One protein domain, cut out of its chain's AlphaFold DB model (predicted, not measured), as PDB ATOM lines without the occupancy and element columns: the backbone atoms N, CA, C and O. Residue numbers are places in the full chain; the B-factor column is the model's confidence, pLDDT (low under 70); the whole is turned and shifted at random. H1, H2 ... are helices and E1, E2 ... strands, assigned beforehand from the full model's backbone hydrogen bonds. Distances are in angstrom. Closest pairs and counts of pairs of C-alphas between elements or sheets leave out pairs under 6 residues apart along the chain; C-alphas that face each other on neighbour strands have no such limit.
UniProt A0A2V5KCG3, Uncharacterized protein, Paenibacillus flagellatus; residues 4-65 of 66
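AT A GLANCE: This is residues 4 to 65 of the 66 residues of an uncharacterized protein of Paenibacillus flagellatus (UniProt A0A2V5KCG3). A small antiparallel sheet, order E1 - E2 - E3, has two helices that each only graze it: a long one, H1, which meets the sheet with its residues 12 to 19 while its first residues stretch away along the longest axis, and a short one, H2, which comes near H1 only at residues 15 to 19 of H1. The 62 printed residues hold H1, E1, E2, E3 and H2 in turn, class mixed. The whole is compact, radius of gyration of the C-alphas 11.3 A, yet elongated, spanning 36 by 21 by 16 A.

HOW THE PARTS SIT: H1, residues 4 to 19, grazes the sheet with residues 12 to 19. E1, residues 25 to 28, and E2, residues 38 to 40, form a hairpin at 167 degrees; N 26 and O 39 are 2.9 A apart, within hydrogen-bond range. E2 and E3, residues 50 to 52, form another at 134 degrees, with N 40 and O 50 at 2.8 A, completing a meander, each strand the antiparallel neighbour of the one before. H2, residues 54 to 60, grazes the sheet with residues 54 to 57. H1, with residues 15 to 19 alone, and H2 only just touch, with 3 pairs of C-alphas within 8 A, the closest Thr 15 and Val 54, 7.5 A; the tilt is shallow, 22 degrees, the same way. In both helices every O i to N i+4 pair is within hydrogen-bond range.

IN THESE COORDINATES: H1 begins at C-alpha 4 (-19.872, -31.573, 39.056) and measures 22.3 A; H2, 9.9 A, ends at C-alpha 60 (-29.320, -56.928, 34.710). E1, E2 and E3 measure 7.3 A, 6.0 A and 6.3 A.

THE WHOLE: The farthest C-alphas, Val 4 and Thr 47, are 36.7 A apart. The printed part has no cut and no long link; residue 46 alone has pLDDT under 70.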
ATOM      1  N   VAL A   4     -19.803 -30.149  38.685       91.94
ATOM      2  CA  VAL A   4     -19.872 -31.573  39.056       91.94
ATOM      3  C   VAL A   4     -21.279 -31.965  39.505       91.94
ATOM      4  O   VAL A   4     -21.760 -33.053  39.193       91.94
ATOM      5  N   MET A   5     -21.956 -31.078  40.232       91.56
ATOM      6  CA  MET A   5     -23.318 -31.319  40.701       91.56
ATOM      7  C   MET A   5     -24.319 -31.305  39.540       91.56
ATOM      8  O   MET A   5     -25.244 -32.119  39.513       91.56
ATOM      9  N   GLN A   6     -24.106 -30.423  38.559       93.06
ATOM     10  CA  GLN A   6     -24.880 -30.397  37.318       93.06
ATOM     11  C   GLN A   6     -24.750 -31.740  36.584       93.06
ATOM     12  O   GLN A   6     -25.751 -32.400  36.327       93.06
ATOM     13  N   LEU A   7     -23.513 -32.206  36.375       93.69
ATOM     14  CA  LEU A   7     -23.223 -33.480  35.712       93.69
ATOM     15  C   LEU A   7     -23.842 -34.680  36.435       93.69
ATOM     16  O   LEU A   7     -24.423 -35.553  35.794       93.69
ATOM     17  N   LYS A   8     -23.756 -34.725  37.772       91.38
ATOM     18  CA  LYS A   8     -24.418 -35.763  38.580       91.38
ATOM     19  C   LYS A   8     -25.930 -35.771  38.359       91.38
ATOM     20  O   LYS A   8     -26.522 -36.838  38.222       91.38
ATOM     21  N   THR A   9     -26.539 -34.590  38.319       92.69
ATOM     22  CA  THR A   9     -27.984 -34.428  38.121       92.69
ATOM     23  C   THR A   9     -28.404 -34.876  36.721       92.69
ATOM     24  O   THR A   9     -29.361 -35.639  36.588       92.69
ATOM     25  N   ASP A  10     -27.658 -34.483  35.691       94.06
ATOM     26  CA  ASP A  10     -27.935 -34.868  34.304       94.06
ATOM     27  C   ASP A  10     -27.770 -36.379  34.095       94.06
ATOM     28  O   ASP A  10     -28.644 -37.030  33.517       94.06
ATOM     29  N   LEU A  11     -26.697 -36.970  34.633       91.38
ATOM     30  CA  LEU A  11     -26.470 -38.416  34.589       91.38
ATOM     31  C   LEU A  11     -27.575 -39.185  35.319       91.38
ATOM     32  O   LEU A  11     -28.034 -40.226  34.840       91.38
ATOM     33  N   HIS A  12     -28.020 -38.676  36.467       92.19
ATOM     34  CA  HIS A  12     -29.135 -39.253  37.203       92.19
ATOM     35  C   HIS A  12     -30.428 -39.221  36.377       92.19
ATOM     36  O   HIS A  12     -31.086 -40.252  36.247       92.19
ATOM     37  N   ARG A  13     -30.750 -38.082  35.750       93.56
ATOM     38  CA  ARG A  13     -31.925 -37.924  34.877       93.56
ATOM     39  C   ARG A  13     -31.919 -38.939  33.733       93.56
ATOM     40  O   ARG A  13     -32.900 -39.652  33.550       93.56
ATOM     41  N   LEU A  14     -30.796 -39.057  33.024       92.44
ATOM     42  CA  LEU A  14     -30.627 -40.023  31.932       92.44
ATOM     43  C   LEU A  14     -30.746 -41.470  32.416       92.44
ATOM     44  O   LEU A  14     -31.333 -42.311  31.739       92.44
ATOM     45  N   THR A  15     -30.210 -41.768  33.602       90.50
ATOM     46  CA  THR A  15     -30.334 -43.096  34.207       90.50
ATOM     47  C   THR A  15     -31.800 -43.426  34.465       90.50
ATOM     48  O   THR A  15     -32.262 -44.483  34.046       90.50
ATOM     49  N   VAL A  16     -32.548 -42.522  35.101       93.81
ATOM     50  CA  VAL A  16     -33.981 -42.709  35.374       93.81
ATOM     51  C   VAL A  16     -34.769 -42.919  34.079       93.81
ATOM     52  O   VAL A  16     -35.579 -43.838  34.026       93.81
ATOM     53  N   GLU A  17     -34.506 -42.139  33.028       92.88
ATOM     54  CA  GLU A  17     -35.150 -42.323  31.717       92.88
ATOM     55  C   GLU A  17     -34.844 -43.700  31.103       92.88
ATOM     56  O   GLU A  17     -35.731 -44.344  30.546       92.88
ATOM     57  N   LEU A  18     -33.606 -44.185  31.239       92.25
ATOM     58  CA  LEU A  18     -33.171 -45.458  30.662       92.25
ATOM     59  C   LEU A  18     -33.747 -46.681  31.387       92.25
ATOM     60  O   LEU A  18     -34.156 -47.645  30.741       92.25
ATOM     61  N   ILE A  19     -33.737 -46.677  32.724       93.56
ATOM     62  CA  ILE A  19     -34.120 -47.848  33.531       93.56
ATOM     63  C   ILE A  19     -35.504 -47.733  34.175       93.56
ATOM     64  O   ILE A  19     -35.964 -48.702  34.777       93.56
ATOM     65  N   GLY A  20     -36.185 -46.592  34.041       91.06
ATOM     66  CA  GLY A  20     -37.467 -46.309  34.694       91.06
ATOM     67  C   GLY A  20     -38.595 -47.272  34.323       91.06
ATOM     68  O   GLY A  20     -39.504 -47.476  35.118       91.06
ATOM     69  N   ASN A  21     -38.500 -47.930  33.164       90.56
ATOM     70  CA  ASN A  21     -39.473 -48.932  32.728       90.56
ATOM     71  C   ASN A  21     -39.197 -50.341  33.291       90.56
ATOM     72  O   ASN A  21     -39.993 -51.252  33.098       90.56
ATOM     73  N   CYS A  22     -38.089 -50.573  34.000       94.69
ATOM     74  CA  CYS A  22     -37.766 -51.898  34.527       94.69
ATOM     75  C   CYS A  22     -38.858 -52.433  35.469       94.69
ATOM     76  O   CYS A  22     -39.055 -51.907  36.561       94.69
ATOM     77  N   LYS A  23     -39.478 -53.566  35.116       93.38
ATOM     78  CA  LYS A  23     -40.560 -54.197  35.901       93.38
ATOM     79  C   LYS A  23     -40.198 -54.607  37.336       93.38
ATOM     80  O   LYS A  23     -41.087 -54.935  38.114       93.38
ATOM     81  N   TYR A  24     -38.909 -54.652  37.677       94.62
ATOM     82  CA  TYR A  24     -38.438 -54.986  39.028       94.62
ATOM     83  C   TYR A  24     -38.008 -53.762  39.842       94.62
ATOM     84  O   TYR A  24     -37.821 -53.885  41.053       94.62
ATOM     85  N   CYS A  25     -37.806 -52.605  39.203       94.12
ATOM     86  CA  CYS A  25     -37.425 -51.374  39.883       94.12
ATOM     87  C   CYS A  25     -38.689 -50.711  40.431       94.12
ATOM     88  O   CYS A  25     -39.506 -50.202  39.674       94.12
ATOM     89  N   SER A  26     -38.859 -50.730  41.751       92.31
ATOM     90  CA  SER A  26     -40.036 -50.149  42.407       92.31
ATOM     91  C   SER A  26     -39.882 -48.654  42.684       92.31
ATOM     92  O   SER A  26     -40.875 -47.943  42.792       92.31
ATOM     93  N   LEU A  27     -38.643 -48.182  42.852       93.75
ATOM     94  CA  LEU A  27     -38.321 -46.783  43.126       93.75
ATOM     95  C   LEU A  27     -36.882 -46.485  42.694       93.75
ATOM     96  O   LEU A  27     -35.987 -47.304  42.904       93.75
ATOM     97  N   ILE A  28     -36.643 -45.290  42.156       94.25
ATOM     98  CA  ILE A  28     -35.301 -44.737  41.959       94.25
ATOM     99  C   ILE A  28     -35.232 -43.430  42.753       94.25
ATOM    100  O   ILE A  28     -36.010 -42.511  42.511       94.25
ATOM    101  N   SER A  29     -34.344 -43.365  43.743       94.00
ATOM    102  CA  SER A  29     -34.152 -42.187  44.595       94.00
ATOM    103  C   SER A  29     -33.634 -41.006  43.780       94.00
ATOM    104  O   SER A  29     -32.639 -41.156  43.080       94.00
ATOM    105  N   SER A  30     -34.230 -39.823  43.949       90.50
ATOM    106  CA  SER A  30     -33.755 -38.569  43.345       90.50
ATOM    107  C   SER A  30     -32.492 -38.001  44.006       90.50
ATOM    108  O   SER A  30     -31.926 -37.013  43.536       90.50
ATOM    109  N   ASN A  31     -32.041 -38.599  45.114       91.81
ATOM    110  CA  ASN A  31     -30.826 -38.177  45.794       91.81
ATOM    111  C   ASN A  31     -29.587 -38.706  45.058       91.81
ATOM    112  O   ASN A  31     -29.220 -39.872  45.198       91.81
ATOM    113  N   VAL A  32     -28.915 -37.823  44.321       89.31
ATOM    114  CA  VAL A  32     -27.727 -38.154  43.515       89.31
ATOM    115  C   VAL A  32     -26.488 -38.530  44.334       89.31
ATOM    116  O   VAL A  32     -25.513 -39.024  43.775       89.31
ATOM    117  N   GLU A  33     -26.502 -38.313  45.651       90.88
ATOM    118  CA  GLU A  33     -25.416 -38.736  46.542       90.88
ATOM    119  C   GLU A  33     -25.565 -40.200  46.993       90.88
ATOM    120  O   GLU A  33     -24.643 -40.774  47.579       90.88
ATOM    121  N   PHE A  34     -26.707 -40.842  46.721       92.38
ATOM    122  CA  PHE A  34     -26.907 -42.250  47.053       92.38
ATOM    123  C   PHE A  34     -26.171 -43.155  46.065       92.38
ATOM    124  O   PHE A  34     -26.460 -43.173  44.873       92.38
ATOM    125  N   LYS A  35     -25.252 -43.975  46.589       92.00
ATOM    126  CA  LYS A  35     -24.481 -44.950  45.795       92.00
ATOM    127  C   LYS A  35     -25.347 -46.077  45.221       92.00
ATOM    128  O   LYS A  35     -25.035 -46.601  44.158       92.00
ATOM    129  N   THR A  36     -26.429 -46.433  45.913       94.62
ATOM    130  CA  THR A  36     -27.375 -47.494  45.532       94.62
ATOM    131  C   THR A  36     -28.802 -46.939  45.429       94.62
ATOM    132  O   THR A  36     -29.653 -47.233  46.269       94.62
ATOM    133  N   PRO A  37     -29.091 -46.071  44.441       95.19
ATOM    134  CA  PRO A  37     -30.336 -45.306  44.422       95.19
ATOM    135  C   PRO A  37     -31.556 -46.123  43.971       95.19
ATOM    136  O   PRO A  37     -32.670 -45.603  44.019       95.19
ATOM    137  N   ILE A  38     -31.384 -47.366  43.513       95.25
ATOM    138  CA  ILE A  38     -32.441 -48.150  42.868       95.25
ATOM    139  C   ILE A  38     -32.968 -49.203  43.837       95.25
ATOM    140  O   ILE A  38     -32.246 -50.118  44.217       95.25
ATOM    141  N   TYR A  39     -34.250 -49.125  44.172       94.56
ATOM    142  CA  TYR A  39     -34.959 -50.151  44.926       94.56
ATOM    143  C   TYR A  39     -35.464 -51.207  43.940       94.56
ATOM    144  O   TYR A  39     -36.308 -50.920  43.088       94.56
ATOM    145  N   CYS A  40     -34.924 -52.421  44.025       94.50
ATOM    146  CA  CYS A  40     -35.157 -53.489  43.059       94.50
ATOM    147  C   CYS A  40     -35.561 -54.796  43.750       94.50
ATOM    148  O   CYS A  40     -34.943 -55.212  44.728       94.50
ATOM    149  N   THR A  41     -36.572 -55.484  43.221       94.81
ATOM    150  CA  THR A  41     -37.078 -56.762  43.760       94.81
ATOM    151  C   THR A  41     -36.497 -57.999  43.070       94.81
ATOM    152  O   THR A  41     -36.730 -59.123  43.515       94.81
ATOM    153  N   LYS A  42     -35.712 -57.821  41.996       92.88
ATOM    154  CA  LYS A  42     -35.174 -58.924  41.180       92.88
ATOM    155  C   LYS A  42     -34.302 -59.891  41.982       92.88
ATOM    156  O   LYS A  42     -34.384 -61.099  41.780       92.88
ATOM    157  N   PHE A  43     -33.458 -59.354  42.859       85.31
ATOM    158  CA  PHE A  43     -32.419 -60.115  43.558       85.31
ATOM    159  C   PHE A  43     -32.875 -60.696  44.900       85.31
ATOM    160  O   PHE A  43     -32.146 -61.475  45.503       85.31
ATOM    161  N   THR A  44     -34.070 -60.335  45.371       81.12
ATOM    162  CA  THR A  44     -34.573 -60.692  46.708       81.12
ATOM    163  C   THR A  44     -35.778 -61.628  46.689       81.12
ATOM    164  O   THR A  44     -36.303 -61.959  47.747       81.12
ATOM    165  N   GLY A  45     -36.241 -62.068  45.515       70.75
ATOM    166  CA  GLY A  45     -37.367 -63.005  45.427       70.75
ATOM    167  C   GLY A  45     -38.727 -62.400  45.805       70.75
ATOM    168  O   GLY A  45     -39.619 -63.136  46.204       70.75
ATOM    169  N   ALA A  46     -38.889 -61.082  45.631       68.75
ATOM    170  CA  ALA A  46     -40.146 -60.321  45.722       68.75
ATOM    171  C   ALA A  46     -40.690 -59.922  47.110       68.75
ATOM    172  O   ALA A  46     -41.633 -59.135  47.146       68.75
ATOM    173  N   THR A  47     -40.104 -60.335  48.238       75.19
ATOM    174  CA  THR A  47     -40.659 -59.939  49.554       75.19
ATOM    175  C   THR A  47     -40.297 -58.504  49.951       75.19
ATOM    176  O   THR A  47     -41.142 -57.775  50.462       75.19
ATOM    177  N   HIS A  48     -39.062 -58.067  49.677       84.31
ATOM    178  CA  HIS A  48     -38.599 -56.709  49.983       84.31
ATOM    179  C   HIS A  48     -37.630 -56.200  48.908       84.31
ATOM    180  O   HIS A  48     -36.725 -56.946  48.524       84.31
ATOM    181  N   PRO A  49     -37.771 -54.958  48.409       91.12
ATOM    182  CA  PRO A  49     -36.780 -54.368  47.518       91.12
ATOM    183  C   PRO A  49     -35.416 -54.263  48.209       91.12
ATOM    184  O   PRO A  49     -35.337 -53.872  49.371       91.12
ATOM    185  N   THR A  50     -34.346 -54.572  47.483       93.00
ATOM    186  CA  THR A  50     -32.977 -54.237  47.894       93.00
ATOM    187  C   THR A  50     -32.485 -53.013  47.134       93.00
ATOM    188  O   THR A  50     -32.908 -52.768  46.002       93.00
ATOM    189  N   CYS A  51     -31.584 -52.251  47.747       94.56
ATOM    190  CA  CYS A  51     -30.948 -51.111  47.105       94.56
ATOM    191  C   CYS A  51     -29.769 -51.589  46.253       94.56
ATOM    192  O   CYS A  51     -28.811 -52.157  46.777       94.56
ATOM    193  N   VAL A  52     -29.815 -51.322  44.951       94.75
ATOM    194  CA  VAL A  52     -28.734 -51.618  44.006       94.75
ATOM    195  C   VAL A  52     -28.192 -50.339  43.383       94.75
ATOM    196  O   VAL A  52     -28.888 -49.327  43.262       94.75
ATOM    197  N   ASP A  53     -26.919 -50.373  43.011       95.00
ATOM    198  CA  ASP A  53     -26.306 -49.313  42.220       95.00
ATOM    199  C   ASP A  53     -26.757 -49.382  40.751       95.00
ATOM    200  O   ASP A  53     -27.323 -50.373  40.271       95.00
ATOM    201  N   VAL A  54     -26.502 -48.291  40.030       93.06
ATOM    202  CA  VAL A  54     -26.871 -48.144  38.617       93.06
ATOM    203  C   VAL A  54     -26.188 -49.191  37.739       93.06
ATOM    204  O   VAL A  54     -26.837 -49.758  36.862       93.06
ATOM    205  N   GLY A  55     -24.914 -49.498  37.986       94.19
ATOM    206  CA  GLY A  55     -24.161 -50.491  37.218       94.19
ATOM    207  C   GLY A  55     -24.774 -51.885  37.326       94.19
ATOM    208  O   GLY A  55     -24.984 -52.550  36.312       94.19
ATOM    209  N   THR A  56     -25.164 -52.287  38.535       95.06
ATOM    210  CA  THR A  56     -25.864 -53.546  38.806       95.06
ATOM    211  C   THR A  56     -27.192 -53.625  38.039       95.06
ATOM    212  O   THR A  56     -27.488 -54.641  37.405       95.06
ATOM    213  N   CYS A  57     -27.986 -52.547  38.018       94.88
ATOM    214  CA  CYS A  57     -29.234 -52.508  37.248       94.88
ATOM    215  C   CYS A  57     -28.993 -52.555  35.729       94.88
ATOM    216  O   CYS A  57     -29.695 -53.267  35.005       94.88
ATOM    217  N   LEU A  58     -27.980 -51.840  35.232       94.19
ATOM    218  CA  LEU A  58     -27.622 -51.834  33.812       94.19
ATOM    219  C   LEU A  58     -27.148 -53.209  33.329       94.19
ATOM    220  O   LEU A  58     -27.538 -53.630  32.238       94.19
ATOM    221  N   ALA A  59     -26.379 -53.927  34.150       95.00
ATOM    222  CA  ALA A  59     -25.929 -55.289  33.871       95.00
ATOM    223  C   ALA A  59     -27.087 -56.302  33.851       95.00
ATOM    224  O   ALA A  59     -27.057 -57.255  33.073       95.00
ATOM    225  N   CYS A  60     -28.130 -56.077  34.657       93.88
ATOM    226  CA  CYS A  60     -29.320 -56.928  34.710       93.88
ATOM    227  C   CYS A  60     -30.143 -56.901  33.407       93.88
ATOM    228  O   CYS A  60     -30.756 -57.908  33.059       93.88
ATOM    229  N   GLN A  61     -30.155 -55.776  32.681       94.38
ATOM    230  CA  GLN A  61     -30.808 -55.601  31.369       94.38
ATOM    231  C   GLN A  61     -32.326 -55.866  31.299       94.38
ATOM    232  O   GLN A  61     -32.906 -55.791  30.218       94.38
ATOM    233  N   GLU A  62     -33.009 -56.111  32.419       94.56
ATOM    234  CA  GLU A  62     -34.463 -56.351  32.433       94.56
ATOM    235  C   GLU A  62     -35.280 -55.117  32.009       94.56
ATOM    236  O   GLU A  62     -36.387 -55.275  31.506       94.56
ATOM    237  N   TYR A  63     -34.716 -53.906  32.104       93.19
ATOM    238  CA  TYR A  63     -35.307 -52.676  31.551       93.19
ATOM    239  C   TYR A  63     -35.476 -52.704  30.022       93.19
ATOM    240  O   TYR A  63     -36.232 -51.907  29.486       93.19
ATOM    241  N   LYS A  64     -34.796 -53.615  29.310       93.44
ATOM    242  CA  LYS A  64     -34.959 -53.817  27.858       93.44
ATOM    243  C   LYS A  64     -36.094 -54.781  27.504       93.44
ATOM    244  O   LYS A  64     -36.389 -54.954  26.328       93.44
ATOM    245  N   ARG A  65     -36.649 -55.486  28.495       85.81
ATOM    246  CA  ARG A  65     -37.641 -56.564  28.324       85.81
ATOM    247  C   ARG A  65     -39.058 -56.117  28.701       85.81
ATOM    248  O   ARG A  65     -39.869 -56.952  29.104       85.81
TER     249      ARG A  65